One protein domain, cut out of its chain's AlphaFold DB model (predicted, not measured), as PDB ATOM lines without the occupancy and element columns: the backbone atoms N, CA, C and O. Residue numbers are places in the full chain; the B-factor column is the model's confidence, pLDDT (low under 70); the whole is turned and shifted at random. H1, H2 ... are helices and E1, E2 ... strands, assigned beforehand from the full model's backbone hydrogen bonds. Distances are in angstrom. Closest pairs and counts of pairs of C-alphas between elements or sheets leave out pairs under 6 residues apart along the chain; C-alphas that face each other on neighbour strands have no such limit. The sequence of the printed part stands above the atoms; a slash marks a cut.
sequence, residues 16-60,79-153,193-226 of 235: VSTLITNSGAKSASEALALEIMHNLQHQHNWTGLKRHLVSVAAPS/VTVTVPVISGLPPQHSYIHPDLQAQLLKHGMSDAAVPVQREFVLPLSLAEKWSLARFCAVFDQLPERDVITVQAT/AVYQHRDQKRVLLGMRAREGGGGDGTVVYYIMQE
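AT A GLANCE: This is residues 16 to 60, 79 to 153 and 193 to 226 of the 235 residues of the protein "Sen15 domain-containing protein" of Capronia epimyces CBS 606.96 (UniProt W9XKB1). A strongly twisted sheet of five strands makes the body, with H2 packed on one face and H4 on the other; at one end of the longest axis a small lobe holds the two-stranded sheet E4 E5 with H3 beside it. H1 packs on H2, away from the sheet. The printed part has 154 residues with four named helices and seven named strands, in the order H1 H2 E1 E2 H3 E3 H4 E4 E5 E6 E7, and its class is mixed, helices and strands. The large sheet is mixed, in the order E1 E2 E3 E6 E7; E4 and E5 are antiparallel. The whole is only just compact, close to loose, with a radius of gyration of the C-alphas of 17.5 A and spans of 52 by 36 by 28 A.

HOW THE PARTS SIT: H1, residues 16 to 23, touches H2, residues 28 to 42, at a steep tilt of 61 degrees, opposite ways; their closest C-alphas, of Ile 20 and Ala 31, are 6.0 A apart. E1, residues 47 to 59, and E2, residues 79 to 89, are antiparallel neighbours at 159 degrees, with N 52 and O 85 at 2.7 A, within hydrogen-bond range. E3, residues 119 to 124, is antiparallel to E2 at 135 degrees, with N 86 and O 121 at 2.8 A. E6, residues 202 to 208, is parallel to E3 at 40 degrees, with N 122 and O 204 at 2.8 A. E6 forms a hairpin with E7, residues 219 to 225, with N 205 and O 222 at 2.7 A. H2 is on this sheet; its closest C-alphas to E3 are those of Ala 33 and Pro 123, 5.6 A apart. H4, residues 132 to 140, is on the opposite face, which gives three layers, helices on both faces of a sheet; the closest C-alphas of H4 and E1, of Ala 137 and Val 56, are 6.3 A apart. E4, residues 147 to 151, and E5, residues 194 to 198, are antiparallel at 158 degrees, with N 148 and O 197 at 2.7 A; each is apart from the five strands of the large sheet. H3, residues 98 to 106, is near E4, and its closest C-alpha pair with E5 is Leu 100 and His 197, 6.8 A. In H1, H2, H3 and H4 every O i to N i+4 pair is within hydrogen-bond range.

IN THESE COORDINATES: H1 begins at C-alpha 16, (360.967, 307.718, 538.128). H2 is 21.0 A long, E1 35.8 A and E2 32.6 A. H3 begins at C-alpha 98, (325.324, 301.426, 532.281). E3 measures 15.9 A, E6 19.8 A and E7 19.5 A, ending at C-alpha 225, (336.100, 292.764, 532.452).

THE WHOLE: The two C-alphas farthest apart, of Ser 60 and Thr 153, are 56.0 A apart. Residues 61 to 78 and 154 to 192 are not printed, with C-alpha gaps of 6.1 A and 8.0 A. The link from H3 to E3 is long. The pLDDT is under 70 at residues 58 to 60, 153, 193 and 210 to 217.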
ATOM      1  N   VAL A  16     361.220 309.144 538.393       78.56
ATOM      2  CA  VAL A  16     360.967 307.718 538.128       78.56
ATOM      3  C   VAL A  16     362.275 306.949 537.945       78.56
ATOM      4  O   VAL A  16     362.445 305.886 538.537       78.56
ATOM      5  N   SER A  17     363.235 307.489 537.189       75.06
ATOM      6  CA  SER A  17     364.552 306.859 537.013       75.06
ATOM      7  C   SER A  17     365.297 306.724 538.344       75.06
ATOM      8  O   SER A  17     365.897 305.682 538.608       75.06
ATOM      9  N   THR A  18     365.214 307.740 539.208       78.44
ATOM     10  CA  THR A  18     365.801 307.709 540.556       78.44
ATOM     11  C   THR A  18     365.114 306.662 541.433       78.44
ATOM     12  O   THR A  18     365.784 305.871 542.091       78.44
ATOM     13  N   LEU A  19     363.779 306.588 541.391       81.06
ATOM     14  CA  LEU A  19     363.009 305.581 542.123       81.06
ATOM     15  C   LEU A  19     363.346 304.157 541.684       81.06
ATOM     16  O   LEU A  19     363.601 303.312 542.535       81.06
ATOM     17  N   ILE A  20     363.387 303.885 540.377       80.50
ATOM     18  CA  ILE A  20     363.715 302.551 539.860       80.50
ATOM     19  C   ILE A  20     365.145 302.169 540.261       80.50
ATOM     20  O   ILE A  20     365.352 301.074 540.784       80.50
ATOM     21  N   THR A  21     366.107 303.084 540.111       78.69
ATOM     22  CA  THR A  21     367.510 302.850 540.502       78.69
ATOM     23  C   THR A  21     367.633 302.541 541.997       78.69
ATOM     24  O   THR A  21     368.298 301.578 542.373       78.69
ATOM     25  N   ASN A  22     366.929 303.286 542.853       79.31
ATOM     26  CA  ASN A  22     366.983 303.096 544.304       79.31
ATOM     27  C   ASN A  22     366.144 301.906 544.791       79.31
ATOM     28  O   ASN A  22     366.398 301.376 545.870       79.31
ATOM     29  N   SER A  23     365.149 301.473 544.016       77.75
ATOM     30  CA  SER A  23     364.276 300.349 544.376       77.75
ATOM     31  C   SER A  23     364.959 298.984 544.278       77.75
ATOM     32  O   SER A  23     364.451 298.009 544.831       77.75
ATOM     33  N   GLY A  24     366.085 298.896 543.557       75.00
ATOM     34  CA  GLY A  24     366.771 297.633 543.293       75.00
ATOM     35  C   GLY A  24     365.953 296.662 542.435       75.00
ATOM     36  O   GLY A  24     366.104 295.451 542.597       75.00
ATOM     37  N   ALA A  25     365.073 297.173 541.561       78.44
ATOM     38  CA  ALA A  25     364.270 296.361 540.647       78.44
ATOM     39  C   ALA A  25     365.160 295.382 539.864       78.44
ATOM     40  O   ALA A  25     366.096 295.785 539.174       78.44
ATOM     41  N   LYS A  26     364.867 294.082 539.974       79.69
ATOM     42  CA  LYS A  26     365.719 293.008 539.437       79.69
ATOM     43  C   LYS A  26     365.315 292.584 538.029       79.69
ATOM     44  O   LYS A  26     366.015 291.802 537.392       79.69
ATOM     45  N   SER A  27     364.172 293.070 537.544       84.38
ATOM     46  CA  SER A  27     363.655 292.772 536.211       84.38
ATOM     47  C   SER A  27     362.905 293.958 535.607       84.38
ATOM     48  O   SER A  27     362.409 294.833 536.319       84.38
ATOM     49  N   ALA A  28     362.759 293.952 534.279       85.56
ATOM     50  CA  ALA A  28     361.970 294.951 533.558       85.56
ATOM     51  C   ALA A  28     360.489 294.959 533.986       85.56
ATOM     52  O   ALA A  28     359.869 296.017 534.028       85.56
ATOM     53  N   SER A  29     359.934 293.797 534.351       85.94
ATOM     54  CA  SER A  29     358.557 293.681 534.851       85.94
ATOM     55  C   SER A  29     358.388 294.371 536.209       85.94
ATOM     56  O   SER A  29     357.406 295.077 536.432       85.94
ATOM     57  N   GLU A  30     359.378 294.244 537.099       88.62
ATOM     58  CA  GLU A  30     359.367 294.959 538.378       88.62
ATOM     59  C   GLU A  30     359.515 296.469 538.199       88.62
ATOM     60  O   GLU A  30     358.780 297.225 538.831       88.62
ATOM     61  N   ALA A  31     360.423 296.906 537.323       89.62
ATOM     62  CA  ALA A  31     360.603 298.322 537.020       89.62
ATOM     63  C   ALA A  31     359.315 298.941 536.448       89.62
ATOM     64  O   ALA A  31     358.888 299.995 536.916       89.62
ATOM     65  N   LEU A  32     358.649 298.248 535.516       91.56
ATOM     66  CA  LEU A  32     357.370 298.686 534.950       91.56
ATOM     67  C   LEU A  32     356.269 298.773 536.015       91.56
ATOM     68  O   LEU A  32     355.510 299.736 536.042       91.56
ATOM     69  N   ALA A  33     356.185 297.789 536.915       93.69
ATOM     70  CA  ALA A  33     355.214 297.824 538.004       93.69
ATOM     71  C   ALA A  33     355.435 299.036 538.926       93.69
ATOM     72  O   ALA A  33     354.472 299.668 539.354       93.69
ATOM     73  N   LEU A  34     356.691 299.386 539.217       92.81
ATOM     74  CA  LEU A  34     357.018 300.563 540.021       92.81
ATOM     75  C   LEU A  34     356.705 301.873 539.291       92.81
ATOM     76  O   LEU A  34     356.172 302.791 539.909       92.81
ATOM     77  N   GLU A  35     356.985 301.947 537.991       92.00
ATOM     78  CA  GLU A  35     356.649 303.100 537.150       92.00
ATOM     79  C   GLU A  35     355.135 303.350 537.116       92.00
ATOM     80  O   GLU A  35     354.683 304.463 537.388       92.00
ATOM     81  N   ILE A  36     354.341 302.302 536.878       94.88
ATOM     82  CA  ILE A  36     352.876 302.389 536.891       94.88
ATOM     83  C   ILE A  36     352.373 302.763 538.286       94.88
ATOM     84  O   ILE A  36     351.523 303.636 538.414       94.88
ATOM     85  N   MET A  37     352.911 302.163 539.349       95.25
ATOM     86  CA  MET A  37     352.509 302.498 540.718       95.25
ATOM     87  C   MET A  37     352.802 303.968 541.059       95.25
ATOM     88  O   MET A  37     351.955 304.636 541.650       95.25
ATOM     89  N   HIS A  38     353.957 304.490 540.640       93.56
ATOM     90  CA  HIS A  38     354.295 305.906 540.781       93.56
ATOM     91  C   HIS A  38     353.331 306.802 539.988       93.56
ATOM     92  O   HIS A  38     352.850 307.807 540.509       93.56
ATOM     93  N   ASN A  39     353.002 306.431 538.747       94.19
ATOM     94  CA  ASN A  39     352.033 307.157 537.928       94.19
ATOM     95  C   ASN A  39     350.632 307.170 538.575       94.19
ATOM     96  O   ASN A  39     350.044 308.239 538.726       94.19
ATOM     97  N   LEU A  40     350.140 306.024 539.057       96.38
ATOM     98  CA  LEU A  40     348.865 305.924 539.776       96.38
ATOM     99  C   LEU A  40     348.827 306.847 541.002       96.38
ATOM    100  O   LEU A  40     347.837 307.544 541.215       96.38
ATOM    101  N   GLN A  41     349.905 306.885 541.788       96.12
ATOM    102  CA  GLN A  41     349.983 307.712 542.992       96.12
ATOM    103  C   GLN A  41     349.995 309.209 542.675       96.12
ATOM    104  O   GLN A  41     349.235 309.975 543.264       96.12
ATOM    105  N   HIS A  42     350.885 309.632 541.778       93.56
ATOM    106  CA  HIS A  42     351.214 311.046 541.611       93.56
ATOM    107  C   HIS A  42     350.426 311.742 540.503       93.56
ATOM    108  O   HIS A  42     350.256 312.953 540.579       93.56
ATOM    109  N   GLN A  43     349.953 311.001 539.496       92.88
ATOM    110  CA  GLN A  43     349.199 311.559 538.365       92.88
ATOM    111  C   GLN A  43     347.707 311.228 538.428       92.88
ATOM    112  O   GLN A  43     346.890 311.994 537.927       92.88
ATOM    113  N   HIS A  44     347.338 310.105 539.050       94.69
ATOM    114  CA  HIS A  44     345.936 309.696 539.187       94.69
ATOM    115  C   HIS A  44     345.412 309.760 540.626       94.69
ATOM    116  O   HIS A  44     344.257 309.410 540.860       94.69
ATOM    117  N   ASN A  45     346.230 310.206 541.585       96.94
ATOM    118  CA  ASN A  45     345.857 310.384 542.992       96.94
ATOM    119  C   ASN A  45     345.328 309.102 543.661       96.94
ATOM    120  O   ASN A  45     344.493 309.160 544.565       96.94
ATOM    121  N   TRP A  46     345.800 307.930 543.227       97.94
ATOM    122  CA  TRP A  46     345.429 306.670 543.864       97.94
ATOM    123  C   TRP A  46     346.063 306.560 545.246       97.94
ATOM    124  O   TRP A  46     347.220 306.921 545.467       97.94
ATOM    125  N   THR A  47     345.308 305.983 546.175       98.12
ATOM    126  CA  THR A  47     345.742 305.767 547.557       98.12
ATOM    127  C   THR A  47     345.745 304.284 547.911       98.12
ATOM    128  O   THR A  47     345.220 303.437 547.187       98.12
ATOM    129  N   GLY A  48     346.391 303.927 549.025       97.44
ATOM    130  CA  GLY A  48     346.434 302.541 549.498       97.44
ATOM    131  C   GLY A  48     347.042 301.560 548.488       97.44
ATOM    132  O   GLY A  48     346.591 300.409 548.430       97.44
ATOM    133  N   LEU A  49     348.007 302.022 547.684       98.00
ATOM    134  CA  LEU A  49     348.685 301.232 546.660       98.00
ATOM    135  C   LEU A  49     349.491 300.091 547.292       98.00
ATOM    136  O   LEU A  49     350.211 300.283 548.271       98.00
ATOM    137  N   LYS A  50     349.354 298.890 546.733       97.06
ATOM    138  CA  LYS A  50     350.081 297.681 547.139       97.06
ATOM    139  C   LYS A  50     350.488 296.892 545.907       97.06
ATOM    140  O   LYS A  50     349.672 296.708 545.007       97.06
ATOM    141  N   ARG A  51     351.721 296.387 545.905       95.50
ATOM    142  CA  ARG A  51     352.231 295.453 544.898       95.50
ATOM    143  C   ARG A  51     352.076 294.022 545.410       95.50
ATOM    144  O   ARG A  51     352.513 293.713 546.515       95.50
ATOM    145  N   HIS A  52     351.492 293.171 544.584       95.06
ATOM    146  CA  HIS A  52     351.264 291.746 544.796       95.06
ATOM    147  C   HIS A  52     352.076 290.943 543.789       95.06
ATOM    148  O   HIS A  52     352.414 291.447 542.718       95.06
ATOM    149  N   LEU A  53     352.373 289.692 544.128       94.31
ATOM    150  CA  LEU A  53     353.097 288.759 543.276       94.31
ATOM    151  C   LEU A  53     352.236 287.511 543.082       94.31
ATOM    152  O   LEU A  53     352.008 286.759 544.025       94.31
ATOM    153  N   VAL A  54     351.745 287.324 541.861       92.88
ATOM    154  CA  VAL A  54     350.870 286.217 541.476       92.88
ATOM    155  C   VAL A  54     351.715 285.122 540.846       92.88
ATOM    156  O   VAL A  54     352.437 285.361 539.881       92.88
ATOM    157  N   SER A  55     351.646 283.923 541.408       91.69
ATOM    158  CA  SER A  55     352.394 282.764 540.935       91.69
ATOM    159  C   SER A  55     351.561 282.012 539.900       91.69
ATOM    160  O   SER A  55     350.447 281.585 540.197       91.69
ATOM    161  N   VAL A  56     352.070 281.869 538.679       89.69
ATOM    162  CA  VAL A  56     351.364 281.205 537.578       89.69
ATOM    163  C   VAL A  56     352.206 280.057 537.052       89.69
ATOM    164  O   VAL A  56     353.367 280.244 536.689       89.69
ATOM    165  N   ALA A  57     351.612 278.870 536.962       82.19
ATOM    166  CA  ALA A  57     352.221 277.755 536.253       82.19
ATOM    167  C   ALA A  57     352.141 278.033 534.746       82.19
ATOM    168  O   ALA A  57     351.062 278.001 534.153       82.19
ATOM    169  N   ALA A  58     353.276 278.334 534.121       64.56
ATOM    170  CA  ALA A  58     353.354 278.420 532.674       64.56
ATOM    171  C   ALA A  58     353.722 277.032 532.125       64.56
ATOM    172  O   ALA A  58     354.702 276.436 532.594       64.56
ATOM    173  N   PRO A  59     352.989 276.498 531.129       59.94
ATOM    174  CA  PRO A  59     353.503 275.365 530.379       59.94
ATOM    175  C   PRO A  59     354.805 275.827 529.719       59.94
ATOM    176  O   PRO A  59     354.811 276.823 528.991       59.94
ATOM    177  N   SER A  60     355.922 275.153 530.012       52.88
ATOM    178  CA  SER A  60     357.171 275.384 529.288       52.88
ATOM    179  C   SER A  60     356.854 275.268 527.803       52.88
ATOM    180  O   SER A  60     356.254 274.266 527.418       52.88
ATOM    181  N   VAL A  79     357.089 275.403 534.725       74.50
ATOM    182  CA  VAL A  79     357.861 276.530 535.255       74.50
ATOM    183  C   VAL A  79     356.890 277.513 535.893       74.50
ATOM    184  O   VAL A  79     355.958 277.997 535.250       74.50
ATOM    185  N   THR A  80     357.117 277.819 537.164       83.38
ATOM    186  CA  THR A  80     356.347 278.830 537.883       83.38
ATOM    187  C   THR A  80     356.890 280.216 537.556       83.38
ATOM    188  O   THR A  80     358.067 280.496 537.776       83.38
ATOM    189  N   VAL A  81     356.034 281.090 537.034       87.00
ATOM    190  CA  VAL A  81     356.354 282.481 536.708       87.00
ATOM    191  C   VAL A  81     355.610 283.399 537.665       87.00
ATOM    192  O   VAL A  81     354.399 283.276 537.837       87.00
ATOM    193  N   THR A  82     356.326 284.351 538.253       91.19
ATOM    194  CA  THR A  82     355.733 285.368 539.121       91.19
ATOM    195  C   THR A  82     355.360 286.606 538.310       91.19
ATOM    196  O   THR A  82     356.201 287.180 537.620       91.19
ATOM    197  N   VAL A  83     354.106 287.035 538.412       92.88
ATOM    198  CA  VAL A  83     353.551 288.215 537.744       92.88
ATOM    199  C   VAL A  83     353.243 289.291 538.790       92.88
ATOM    200  O   VAL A  83     352.486 289.017 539.723       92.88
ATOM    201  N   PRO A  84     353.781 290.517 538.665       94.94
ATOM    202  CA  PRO A  84     353.391 291.607 539.546       94.94
ATOM    203  C   PRO A  84     351.972 292.088 539.224       94.94
ATOM    204  O   PRO A  84     351.619 292.273 538.064       94.94
ATOM    205  N   VAL A  85     351.176 292.349 540.257       97.06
ATOM    206  CA  VAL A  85     349.856 292.992 540.155       97.06
ATOM    207  C   VAL A  85     349.807 294.134 541.158       97.06
ATOM    208  O   VAL A  85     350.273 293.998 542.284       97.06
ATOM    209  N   ILE A  86     349.257 295.278 540.778       98.19
ATOM    210  CA  ILE A  86     349.106 296.437 541.660       98.19
ATOM    211  C   ILE A  86     347.651 296.497 542.107       98.19
ATOM    212  O   ILE A  86     346.751 296.234 541.321       98.19
ATOM    213  N   SER A  87     347.397 296.851 543.362       98.00
ATOM    214  CA  SER A  87     346.050 297.182 543.830       98.00
ATOM    215  C   SER A  87     346.036 298.541 544.507       98.00
ATOM    216  O   SER A  87     347.003 298.869 545.191       98.00
ATOM    217  N   GLY A  88     344.942 299.286 544.412       97.88
ATOM    218  CA  GLY A  88     344.804 300.592 545.062       97.88
ATOM    219  C   GLY A  88     343.373 301.106 545.053       97.88
ATOM    220  O   GLY A  88     342.480 300.453 544.524       97.88
ATOM    221  N   LEU A  89     343.161 302.259 545.679       97.88
ATOM    222  CA  LEU A  89     341.887 302.967 545.706       97.88
ATOM    223  C   LEU A  89     341.984 304.178 544.768       97.88
ATOM    224  O   LEU A  89     342.771 305.085 545.062       97.88
ATOM    225  N   PRO A  90     341.235 304.205 543.653       97.19
ATOM    226  CA  PRO A  90     341.151 305.388 542.806       97.19
ATOM    227  C   PRO A  90     340.419 306.532 543.533       97.19
ATOM    228  O   PRO A  90     339.661 306.277 544.468       97.19
ATOM    229  N   PRO A  91     340.587 307.796 543.107       96.25
ATOM    230  CA  PRO A  91     339.854 308.927 543.693       96.25
ATOM    231  C   PRO A  91     338.340 308.864 543.431       96.25
ATOM    232  O   PRO A  91     337.560 309.468 544.160       96.25
ATOM    233  N   GLN A  92     337.931 308.133 542.394       94.00
ATOM    234  CA  GLN A  92     336.544 307.912 541.999       94.00
ATOM    235  C   GLN A  92     336.388 306.514 541.394       94.00
ATOM    236  O   GLN A  92     337.364 305.912 540.940       94.00
ATOM    237  N   HIS A  93     335.163 305.998 541.365       92.19
ATOM    238  CA  HIS A  93     334.873 304.687 540.795       92.19
ATOM    239  C   HIS A  93     335.280 304.630 539.307       92.19
ATOM    240  O   HIS A  93     334.832 305.446 538.508       92.19
ATOM    241  N   SER A  94     336.171 303.704 538.926       89.56
ATOM    242  CA  SER A  94     336.855 303.755 537.615       89.56
ATOM    243  C   SER A  94     335.971 303.425 536.410       89.56
ATOM    244  O   SER A  94     336.279 303.838 535.296       89.56
ATOM    245  N   TYR A  95     334.887 302.680 536.614       90.75
ATOM    246  CA  TYR A  95     333.901 302.356 535.584       90.75
ATOM    247  C   TYR A  95     332.539 302.174 536.230       90.75
ATOM    248  O   TYR A  95     332.436 301.426 537.192       90.75
ATOM    249  N   ILE A  96     331.500 302.817 535.713       90.88
ATOM    250  CA  ILE A  96     330.134 302.655 536.216       90.88
ATOM    251  C   ILE A  96     329.356 301.854 535.180       90.88
ATOM    252  O   ILE A  96     329.295 302.241 534.013       90.88
ATOM    253  N   HIS A  97     328.772 300.732 535.601       89.88
ATOM    254  CA  HIS A  97     327.944 299.915 534.719       89.88
ATOM    255  C   HIS A  97     326.757 300.739 534.179       89.88
ATOM    256  O   HIS A  97     326.128 301.462 534.960       89.88
ATOM    257  N   PRO A  98     326.391 300.623 532.886       88.94
ATOM    258  CA  PRO A  98     325.324 301.426 532.281       88.94
ATOM    259  C   PRO A  98     323.985 301.309 533.023       88.94
ATOM    260  O   PRO A  98     323.295 302.310 533.206       88.94
ATOM    261  N   ASP A  99     323.644 300.119 533.525       88.19
ATOM    262  CA  ASP A  99     322.412 299.925 534.300       88.19
ATOM    263  C   ASP A  99     322.446 300.674 535.641       88.19
ATOM    264  O   ASP A  99     321.448 301.275 536.033       88.19
ATOM    265  N   LEU A 100     323.592 300.682 536.336       89.81
ATOM    266  CA  LEU A 100     323.764 301.468 537.562       89.81
ATOM    267  C   LEU A 100     323.681 302.965 537.240       89.81
ATOM    268  O   LEU A 100     322.974 303.691 537.933       89.81
ATOM    269  N   GLN A 101     324.313 303.415 536.155       91.44
ATOM    270  CA  GLN A 101     324.254 304.809 535.715       91.44
ATOM    271  C   GLN A 101     322.814 305.260 535.421       91.44
ATOM    272  O   GLN A 101     322.399 306.336 535.849       91.44
ATOM    273  N   ALA A 102     322.010 304.417 534.762       90.25
ATOM    274  CA  ALA A 102     320.599 304.697 534.510       90.25
ATOM    275  C   ALA A 102     319.791 304.849 535.812       90.25
ATOM    276  O   ALA A 102     318.917 305.715 535.904       90.25
ATOM    277  N   GLN A 103     320.092 304.043 536.834       88.19
ATOM    278  CA  GLN A 103     319.443 304.143 538.145       88.19
ATOM    279  C   GLN A 103     319.873 305.401 538.902       88.19
ATOM    280  O   GLN A 103     319.017 306.091 539.456       88.19
ATOM    281  N   LEU A 104     321.163 305.749 538.880       90.25
ATOM    282  CA  LEU A 104     321.659 306.993 539.477       90.25
ATOM    283  C   LEU A 104     320.946 308.207 538.869       90.25
ATOM    284  O   LEU A 104     320.395 309.024 539.606       90.25
ATOM    285  N   LEU A 105     320.845 308.261 537.535       90.88
ATOM    286  CA  LEU A 105     320.126 309.316 536.815       90.88
ATOM    287  C   LEU A 105     318.639 309.368 537.186       90.88
ATOM    288  O   LEU A 105     318.109 310.446 537.454       90.88
ATOM    289  N   LYS A 106     317.965 308.213 537.257       88.88
ATOM    290  CA  LYS A 106     316.542 308.118 537.630       88.88
ATOM    291  C   LYS A 106     316.260 308.673 539.030       88.88
ATOM    292  O   LYS A 106     315.177 309.200 539.271       88.88
ATOM    293  N   HIS A 107     317.222 308.550 539.937       87.75
ATOM    294  CA  HIS A 107     317.102 308.987 541.324       87.75
ATOM    295  C   HIS A 107     317.821 310.315 541.620       87.75
ATOM    296  O   HIS A 107     317.891 310.712 542.780       87.75
ATOM    297  N   GLY A 108     318.330 311.014 540.597       87.12
ATOM    298  CA  GLY A 108     319.001 312.308 540.750       87.12
ATOM    299  C   GLY A 108     320.322 312.243 541.525       87.12
ATOM    300  O   GLY A 108     320.719 313.232 542.137       87.12
ATOM    301  N   MET A 109     320.987 311.087 541.533       88.12
ATOM    302  CA  MET A 109     322.273 310.882 542.198       88.12
ATOM    303  C   MET A 109     323.428 311.119 541.228       88.12
ATOM    304  O   MET A 109     323.322 310.828 540.037       88.12
ATOM    305  N   SER A 110     324.545 311.630 541.743       89.25
ATOM    306  CA  SER A 110     325.780 311.767 540.970       89.25
ATOM    307  C   SER A 110     326.638 310.506 541.062       89.25
ATOM    308  O   SER A 110     326.537 309.732 542.013       89.25
ATOM    309  N   ASP A 111     327.553 310.347 540.110       88.75
ATOM    310  CA  ASP A 111     328.544 309.263 540.080       88.75
ATOM    311  C   ASP A 111     329.412 309.209 541.351       88.75
ATOM    312  O   ASP A 111     329.863 308.142 541.762       88.75
ATOM    313  N   ALA A 112     329.590 310.349 542.029       88.94
ATOM    314  CA  ALA A 112     330.302 310.442 543.302       88.94
ATOM    315  C   ALA A 112     329.572 309.749 544.470       88.94
ATOM    316  O   ALA A 112     330.176 309.521 545.515       88.94
ATOM    317  N   ALA A 113     328.288 309.405 544.311       88.69
ATOM    318  CA  ALA A 113     327.543 308.610 545.286       88.69
ATOM    319  C   ALA A 113     327.947 307.124 545.267       88.69
ATOM    320  O   ALA A 113     327.630 306.392 546.205       88.69
ATOM    321  N   VAL A 114     328.635 306.667 544.213       92.06
ATOM    322  CA  VAL A 114     329.119 305.290 544.116       92.06
ATOM    323  C   VAL A 114     330.347 305.123 545.020       92.06
ATOM    324  O   VAL A 114     331.347 305.820 544.822       92.06
ATOM    325  N   PRO A 115     330.323 304.202 546.002       92.31
ATOM    326  CA  PRO A 115     331.466 303.972 546.877       92.31
ATOM    327  C   PRO A 115     332.699 303.527 546.084       92.31
ATOM    328  O   PRO A 115     332.628 302.639 545.234       92.31
ATOM    329  N   VAL A 116     333.854 304.120 546.396       93.81
ATOM    330  CA  VAL A 116     335.141 303.727 545.811       93.81
ATOM    331  C   VAL A 116     335.491 302.304 546.239       93.81
ATOM    332  O   VAL A 116     335.488 301.977 547.425       93.81
ATOM    333  N   GLN A 117     335.859 301.476 545.265       94.50
ATOM    334  CA  GLN A 117     336.337 300.116 545.487       94.50
ATOM    335  C   GLN A 117     337.821 299.990 545.158       94.50
ATOM    336  O   GLN A 117     338.378 300.771 544.384       94.50
ATOM    337  N   ARG A 118     338.467 298.976 545.738       96.06
ATOM    338  CA  ARG A 118     339.847 298.640 545.393       96.06
ATOM    339  C   ARG A 118     339.899 298.061 543.987       96.06
ATOM    340  O   ARG A 118     339.243 297.070 543.690       96.06
ATOM    341  N   GLU A 119     340.733 298.659 543.155       96.81
ATOM    342  CA  GLU A 119     340.980 298.223 541.789       96.81
ATOM    343  C   GLU A 119     342.312 297.488 541.684       96.81
ATOM    344  O   GLU A 119     343.235 297.731 542.471       96.81
ATOM    345  N   PHE A 120     342.410 296.613 540.684       97.81
ATOM    346  CA  PHE A 120     343.612 295.852 540.363       97.81
ATOM    347  C   PHE A 120     344.134 296.266 538.994       97.81
ATOM    348  O   PHE A 120     343.375 296.328 538.031       97.81
ATOM    349  N   VAL A 121     345.431 296.541 538.912       98.25
ATOM    350  CA  VAL A 121     346.137 296.939 537.698       98.25
ATOM    351  C   VAL A 121     347.196 295.883 537.397       98.25
ATOM    352  O   VAL A 121     348.042 295.593 538.243       98.25
ATOM    353  N   LEU A 122     347.164 295.319 536.195       97.25
ATOM    354  CA  LEU A 122     348.171 294.416 535.660       97.25
ATOM    355  C   LEU A 122     349.149 295.211 534.774       97.25
ATOM    356  O   LEU A 122     348.747 295.693 533.712       97.25
ATOM    357  N   PRO A 123     350.421 295.357 535.188       95.88
ATOM    358  CA  PRO A 123     351.487 295.901 534.353       95.88
ATOM    359  C   PRO A 123     351.747 295.009 533.139       95.88
ATOM    360  O   PRO A 123     352.131 293.849 533.294       95.88
ATOM    361  N   LEU A 124     351.590 295.554 531.935       92.44
ATOM    362  CA  LEU A 124     351.878 294.859 530.683       92.44
ATOM    363  C   LEU A 124     352.944 295.622 529.889       92.44
ATOM    364  O   LEU A 124     352.766 296.785 529.525       92.44
ATOM    365  N   SER A 125     354.066 294.959 529.609       87.50
ATOM    366  CA  SER A 125     355.098 295.505 528.723       87.50
ATOM    367  C   SER A 125     354.737 295.229 527.267       87.50
ATOM    368  O   SER A 125     354.468 294.087 526.907       87.50
ATOM    369  N   LEU A 126     354.824 296.243 526.400       81.25
ATOM    370  CA  LEU A 126     354.603 296.080 524.955       81.25
ATOM    371  C   LEU A 126     355.606 295.119 524.289       81.25
ATOM    372  O   LEU A 126     355.336 294.600 523.209       81.25
ATOM    373  N   ALA A 127     356.766 294.892 524.910       80.88
ATOM    374  CA  ALA A 127     357.774 293.952 524.420       80.88
ATOM    375  C   ALA A 127     357.561 292.515 524.937       80.88
ATOM    376  O   ALA A 127     358.208 291.585 524.451       80.88
ATOM    377  N   GLU A 128     356.687 292.317 525.927       84.19
ATOM    378  CA  GLU A 128     356.427 291.009 526.520       84.19
ATOM    379  C   GLU A 128     355.336 290.259 525.747       84.19
ATOM    380  O   GLU A 128     354.271 290.793 525.443       84.19
ATOM    381  N   LYS A 129     355.578 288.975 525.467       85.06
ATOM    382  CA  LYS A 129     354.564 288.097 524.879       85.06
ATOM    383  C   LYS A 129     353.670 287.526 525.977       85.06
ATOM    384  O   LYS A 129     354.139 286.786 526.842       85.06
ATOM    385  N   TRP A 130     352.376 287.812 525.892       87.94
ATOM    386  CA  TRP A 130     351.351 287.241 526.762       87.94
ATOM    387  C   TRP A 130     350.553 286.171 526.021       87.94
ATOM    388  O   TRP A 130     350.022 286.418 524.941       87.94
ATOM    389  N   SER A 131     350.471 284.969 526.599       89.62
ATOM    390  CA  SER A 131     349.499 283.966 526.165       89.62
ATOM    391  C   SER A 131     348.175 284.195 526.887       89.62
ATOM    392  O   SER A 131     348.164 284.611 528.049       89.62
ATOM    393  N   LEU A 132     347.062 283.871 526.224       89.12
ATOM    394  CA  LEU A 132     345.739 283.940 526.846       89.12
ATOM    395  C   LEU A 132     345.677 283.068 528.110       89.12
ATOM    396  O   LEU A 132     345.173 283.515 529.126       89.12
ATOM    397  N   ALA A 133     346.278 281.873 528.087       89.56
ATOM    398  CA  ALA A 133     346.315 280.978 529.244       89.56
ATOM    399  C   ALA A 133     347.036 281.593 530.458       89.56
ATOM    400  O   ALA A 133     346.514 281.544 531.569       89.56
ATOM    401  N   ARG A 134     348.213 282.211 530.258       89.88
ATOM    402  CA  ARG A 134     348.934 282.900 531.343       89.88
ATOM    403  C   ARG A 134     348.111 284.065 531.877       89.88
ATOM    404  O   ARG A 134     348.063 284.272 533.082       89.88
ATOM    405  N   PHE A 135     347.480 284.817 530.981       92.06
ATOM    406  CA  PHE A 135     346.634 285.939 531.345       92.06
ATOM    407  C   PHE A 135     345.421 285.488 532.178       92.06
ATOM    408  O   PHE A 135     345.215 286.011 533.271       92.06
ATOM    409  N   CYS A 136     344.663 284.489 531.712       92.19
ATOM    410  CA  CYS A 136     343.527 283.918 532.438       92.19
ATOM    411  C   CYS A 136     343.957 283.415 533.817       92.19
ATOM    412  O   CYS A 136     343.343 283.783 534.806       92.19
ATOM    413  N   ALA A 137     345.083 282.706 533.915       92.88
ATOM    414  CA  ALA A 137     345.581 282.218 535.198       92.88
ATOM    415  C   ALA A 137     345.951 283.333 536.201       92.88
ATOM    416  O   ALA A 137     345.892 283.109 537.409       92.88
ATOM    417  N   VAL A 138     346.334 284.529 535.729       94.50
ATOM    418  CA  VAL A 138     346.472 285.718 536.593       94.50
ATOM    419  C   VAL A 138     345.097 286.261 536.968       94.50
ATOM    420  O   VAL A 138     344.851 286.538 538.139       94.50
ATOM    421  N   PHE A 139     344.213 286.421 535.981       95.19
ATOM    422  CA  PHE A 139     342.876 286.980 536.167       95.19
ATOM    423  C   PHE A 139     342.041 286.153 537.149       95.19
ATOM    424  O   PHE A 139     341.421 286.717 538.044       95.19
ATOM    425  N   ASP A 140     342.101 284.826 537.065       93.94
ATOM    426  CA  ASP A 140     341.392 283.896 537.945       93.94
ATOM    427  C   ASP A 140     341.794 284.075 539.417       93.94
ATOM    428  O   ASP A 140     340.944 283.967 540.297       93.94
ATOM    429  N   GLN A 141     343.048 284.454 539.690       95.12
ATOM    430  CA  GLN A 141     343.554 284.713 541.045       95.12
ATOM    431  C   GLN A 141     343.148 286.080 541.620       95.12
ATOM    432  O   GLN A 141     343.373 286.334 542.805       95.12
ATOM    433  N   LEU A 142     342.566 286.975 540.817       95.00
ATOM    434  CA  LEU A 142     342.046 288.250 541.318       95.00
ATOM    435  C   LEU A 142     340.748 288.029 542.112       95.00
ATOM    436  O   LEU A 142     339.999 287.100 541.803       95.00
ATOM    437  N   PRO A 143     340.446 288.869 543.116       94.31
ATOM    438  CA  PRO A 143     339.197 288.754 543.851       94.31
ATOM    439  C   PRO A 143     337.994 289.153 542.992       94.31
ATOM    440  O   PRO A 143     338.099 289.921 542.033       94.31
ATOM    441  N   GLU A 144     336.838 288.643 543.394       93.62
ATOM    442  CA  GLU A 144     335.541 289.112 542.924       93.62
ATOM    443  C   GLU A 144     335.243 290.537 543.400       93.62
ATOM    444  O   GLU A 144     335.864 291.036 544.342       93.62
ATOM    445  N   ARG A 145     334.263 291.192 542.768       91.69
ATOM    446  CA  ARG A 145     333.859 292.548 543.157       91.69
ATOM    447  C   ARG A 145     332.810 292.550 544.256       91.69
ATOM    448  O   ARG A 145     331.877 291.742 544.253       91.69
ATOM    449  N   ASP A 146     332.960 293.512 545.158       91.94
ATOM    450  CA  ASP A 146     332.007 293.759 546.231       91.94
ATOM    451  C   ASP A 146     330.707 294.355 545.679       91.94
ATOM    452  O   ASP A 146     330.691 295.055 544.661       91.94
ATOM    453  N   VAL A 147     329.603 294.104 546.383       92.12
ATOM    454  CA  VAL A 147     328.300 294.679 546.039       92.12
ATOM    455  C   VAL A 147     328.320 296.182 546.317       92.12
ATOM    456  O   VAL A 147     328.545 296.630 547.441       92.12
ATOM    457  N   ILE A 148     328.040 296.965 545.285       91.19
ATOM    458  CA  ILE A 148     327.847 298.406 545.343       91.19
ATOM    459  C   ILE A 148     326.445 298.663 545.885       91.19
ATOM    460  O   ILE A 148     325.457 298.275 545.266       91.19
ATOM    461  N   THR A 149     326.358 299.332 547.033       90.00
ATOM    462  CA  THR A 149     325.085 299.764 547.619       90.00
ATOM    463  C   THR A 149     324.996 301.280 547.568       90.00
ATOM    464  O   THR A 149     325.854 301.962 548.122       90.00
ATOM    465  N   VAL A 150     323.952 301.803 546.926       88.88
ATOM    466  CA  VAL A 150     323.686 303.242 546.836       88.88
ATOM    467  C   VAL A 150     322.347 303.533 547.503       88.88
ATOM    468  O   VAL A 150     321.346 302.874 547.215       88.88
ATOM    469  N   GLN A 151     322.326 304.502 548.417       83.81
ATOM    470  CA  GLN A 151     321.105 304.923 549.098       83.81
ATOM    471  C   GLN A 151     320.608 306.240 548.520       83.81
ATOM    472  O   GLN A 151     321.308 307.249 548.571       83.81
ATOM    473  N   ALA A 152     319.374 306.237 548.015       71.00
ATOM    474  CA  ALA A 152     318.680 307.469 547.687       71.00
ATOM    475  C   ALA A 152     318.382 308.216 548.989       71.00
ATOM    476  O   ALA A 152     317.469 307.836 549.729       71.00
ATOM    477  N   THR A 153     319.138 309.270 549.294       62.28
ATOM    478  CA  THR A 153     318.687 310.214 550.313       62.28
ATOM    479  C   THR A 153     317.463 310.903 549.724       62.28
ATOM    480  O   THR A 153     317.531 311.570 548.692       62.28
ATOM    481  N   ALA A 193     315.220 304.299 548.846       68.69
ATOM    482  CA  ALA A 193     315.445 303.288 547.824       68.69
ATOM    483  C   ALA A 193     316.922 302.870 547.894       68.69
ATOM    484  O   ALA A 193     317.816 303.657 547.575       68.69
ATOM    485  N   VAL A 194     317.169 301.655 548.385       82.25
ATOM    486  CA  VAL A 194     318.495 301.043 548.417       82.25
ATOM    487  C   VAL A 194     318.671 300.297 547.107       82.25
ATOM    488  O   VAL A 194     317.983 299.308 546.855       82.25
ATOM    489  N   TYR A 195     319.579 300.779 546.266       84.38
ATOM    490  CA  TYR A 195     319.957 300.089 545.044       84.38
ATOM    491  C   TYR A 195     321.228 299.280 545.285       84.38
ATOM    492  O   TYR A 195     322.190 299.789 545.862       84.38
ATOM    493  N   GLN A 196     321.223 298.024 544.845       90.38
ATOM    494  CA  GLN A 196     322.380 297.142 544.905       90.38
ATOM    495  C   GLN A 196     322.774 296.716 543.497       90.38
ATOM    496  O   GLN A 196     321.935 296.282 542.710       90.38
ATOM    497  N   HIS A 197     324.059 296.824 543.195       89.81
ATOM    498  CA  HIS A 197     324.639 296.377 541.940       89.81
ATOM    499  C   HIS A 197     325.945 295.650 542.214       89.81
ATOM    500  O   HIS A 197     326.699 296.037 543.100       89.81
ATOM    501  N   ARG A 198     326.230 294.599 541.453       90.69
ATOM    502  CA  ARG A 198     327.515 293.916 541.514       90.69
ATOM    503  C   ARG A 198     328.148 293.985 540.139       90.69
ATOM    504  O   ARG A 198     327.615 293.419 539.190       90.69
ATOM    505  N   ASP A 199     329.277 294.671 540.072       89.69
ATOM    506  CA  ASP A 199     330.087 294.731 538.866       89.69
ATOM    507  C   ASP A 199     330.692 293.353 538.550       89.69
ATOM    508  O   ASP A 199     330.962 292.542 539.442       89.69
ATOM    509  N   GLN A 200     330.971 293.118 537.269       91.50
ATOM    510  CA  GLN A 200     331.748 291.966 536.819       91.50
ATOM    511  C   GLN A 200     333.198 292.060 537.306       91.50
ATOM    512  O   GLN A 200     333.747 293.155 537.487       91.50
ATOM    513  N   LYS A 201     333.843 290.903 537.484       94.25
ATOM    514  CA  LYS A 201     335.277 290.838 537.763       94.25
ATOM    515  C   LYS A 201     336.035 291.592 536.674       94.25
ATOM    516  O   LYS A 201     335.775 291.413 535.485       94.25
ATOM    517  N   ARG A 202     336.959 292.470 537.070       94.69
ATOM    518  CA  ARG A 202     337.737 293.287 536.129       94.69
ATOM    519  C   ARG A 202     339.146 293.560 536.624       94.69
ATOM    520  O   ARG A 202     339.416 293.534 537.822       94.69
ATOM    521  N   VAL A 203     340.011 293.885 535.675       96.75
ATOM    522  CA  VAL A 203     341.386 294.332 535.885       96.75
ATOM    523  C   VAL A 203     341.690 295.477 534.922       96.75
ATOM    524  O   VAL A 203     341.215 295.495 533.786       96.75
ATOM    525  N   LEU A 204     342.488 296.441 535.366       97.31
ATOM    526  CA  LEU A 204     343.034 297.486 534.512       97.31
ATOM    527  C   LEU A 204     344.368 297.011 533.931       97.31
ATOM    528  O   LEU A 204     345.229 296.524 534.652       97.31
ATOM    529  N   LEU A 205     344.576 297.173 532.635       96.12
ATOM    530  CA  LEU A 205     345.830 296.867 531.962       96.12
ATOM    531  C   LEU A 205     346.636 298.154 531.845       96.12
ATOM    532  O   LEU A 205     346.254 299.039 531.083       96.12
ATOM    533  N   GLY A 206     347.714 298.266 532.618       95.19
ATOM    534  CA  GLY A 206     348.608 299.421 532.584       95.19
ATOM    535  C   GLY A 206     349.780 299.160 531.644       95.19
ATOM    536  O   GLY A 206     350.548 298.225 531.868       95.19
ATOM    537  N   MET A 207     349.927 299.976 530.602       91.56
ATOM    538  CA  MET A 207     350.988 299.838 529.601       91.56
ATOM    539  C   MET A 207     351.742 301.146 529.420       91.56
ATOM    540  O   MET A 207     351.131 302.190 529.206       91.56
ATOM    541  N   ARG A 208     353.073 301.081 529.419       87.00
ATOM    542  CA  ARG A 208     353.913 302.209 529.005       87.00
ATOM    543  C   ARG A 208     353.953 302.291 527.477       87.00
ATOM    544  O   ARG A 208     354.222 301.288 526.814       87.00
ATOM    545  N   ALA A 209     353.718 303.477 526.921       74.38
ATOM    546  CA  ALA A 209     353.845 303.723 525.486       74.38
ATOM    547  C   ALA A 209     355.305 303.559 525.006       74.38
ATOM    548  O   ALA A 209     356.253 303.812 525.749       74.38
ATOM    549  N   ARG A 210     355.509 303.112 523.757       66.25
ATOM    550  CA  ARG A 210     356.853 302.853 523.211       66.25
ATOM    551  C   ARG A 210     357.652 304.152 523.051       66.25
ATOM    552  O   ARG A 210     357.156 305.137 522.511       66.25
ATOM    553  N   GLU A 211     358.926 304.099 523.425       57.00
ATOM    554  CA  GLU A 211     359.915 305.146 523.160       57.00
ATOM    555  C   GLU A 211     360.123 305.333 521.639       57.00
ATOM    556  O   GLU A 211     360.410 304.356 520.940       57.00
ATOM    557  N   GLY A 212     360.000 306.561 521.115       51.12
ATOM    558  CA  GLY A 212     360.380 306.858 519.720       51.12
ATOM    559  C   GLY A 212     359.561 307.897 518.945       51.12
ATOM    560  O   GLY A 212     359.888 308.158 517.793       51.12
ATOM    561  N   GLY A 213     358.535 308.515 519.537       42.44
ATOM    562  CA  GLY A 213     357.739 309.569 518.880       42.44
ATOM    563  C   GLY A 213     357.397 310.749 519.791       42.44
ATOM    564  O   GLY A 213     356.343 311.348 519.620       42.44
ATOM    565  N   GLY A 214     358.243 311.029 520.790       45.19
ATOM    566  CA  GLY A 214     357.905 311.891 521.933       45.19
ATOM    567  C   GLY A 214     357.474 311.106 523.177       45.19
ATOM    568  O   GLY A 214     356.619 311.568 523.918       45.19
ATOM    569  N   GLY A 215     358.033 309.903 523.378       52.59
ATOM    570  CA  GLY A 215     357.756 309.050 524.537       52.59
ATOM    571  C   GLY A 215     358.191 309.729 525.833       52.59
ATOM    572  O   GLY A 215     359.368 309.774 526.158       52.59
ATOM    573  N   ASP A 216     357.224 310.268 526.550       62.19
ATOM    574  CA  ASP A 216     357.350 311.053 527.778       62.19
ATOM    575  C   ASP A 216     357.080 310.218 529.043       62.19
ATOM    576  O   ASP A 216     356.859 310.758 530.126       62.19
ATOM    577  N   GLY A 217     357.086 308.886 528.925       69.56
ATOM    578  CA  GLY A 217     356.663 307.995 530.009       69.56
ATOM    579  C   GLY A 217     355.140 307.910 530.171       69.56
ATOM    580  O   GLY A 217     354.665 307.525 531.239       69.56
ATOM    581  N   THR A 218     354.359 308.248 529.134       82.06
ATOM    582  CA  THR A 218     352.904 308.043 529.137       82.06
ATOM    583  C   THR A 218     352.541 306.587 529.444       82.06
ATOM    584  O   THR A 218     352.990 305.647 528.776       82.06
ATOM    585  N   VAL A 219     351.664 306.419 530.434       90.00
ATOM    586  CA  VAL A 219     351.026 305.149 530.786       90.00
ATOM    587  C   VAL A 219     349.571 305.195 530.335       90.00
ATOM    588  O   VAL A 219     348.847 306.140 530.639       90.00
ATOM    589  N   VAL A 220     349.140 304.162 529.616       91.94
ATOM    590  CA  VAL A 220     347.752 303.981 529.184       91.94
ATOM    591  C   VAL A 220     347.113 302.873 530.009       91.94
ATOM    592  O   VAL A 220     347.737 301.836 530.247       91.94
ATOM    593  N   TYR A 221     345.860 303.088 530.409       94.56
ATOM    594  CA  TYR A 221     345.064 302.125 531.161       94.56
ATOM    595  C   TYR A 221     343.868 301.663 530.330       94.56
ATOM    596  O   TYR A 221     343.063 302.482 529.890       94.56
ATOM    597  N   TYR A 222     343.731 300.352 530.148       94.44
ATOM    598  CA  TYR A 222     342.546 299.737 529.545       94.44
ATOM    599  C   TYR A 222     341.781 298.944 530.591       94.44
ATOM    600  O   TYR A 222     342.389 298.233 531.382       94.44
ATOM    601  N   ILE A 223     340.455 299.022 530.590       93.19
ATOM    602  CA  ILE A 223     339.629 298.186 531.463       93.19
ATOM    603  C   ILE A 223     339.313 296.892 530.723       93.19
ATOM    604  O   ILE A 223     338.815 296.923 529.600       93.19
ATOM    605  N   MET A 224     339.594 295.762 531.363       92.94
ATOM    606  CA  MET A 224     339.156 294.451 530.908       92.94
ATOM    607  C   MET A 224     338.268 293.833 531.979       92.94
ATOM    608  O   MET A 224     338.660 293.763 533.144       92.94
ATOM    609  N   GLN A 225     337.079 293.395 531.579       91.44
ATOM    610  CA  GLN A 225     336.100 292.764 532.452       91.44
ATOM    611  C   GLN A 225     335.674 291.406 531.902       91.44
ATOM    612  O   GLN A 225     335.709 291.173 530.691       91.44
ATOM    613  N   GLU A 226     335.255 290.528 532.805       89.12
ATOM    614  CA  GLU A 226     334.586 289.283 532.454       89.12
ATOM    615  C   GLU A 226     333.339 289.585 531.613       89.12
ATOM    616  O   GLU A 226     332.529 290.427 531.982       89.12
TER     617      GLU A 226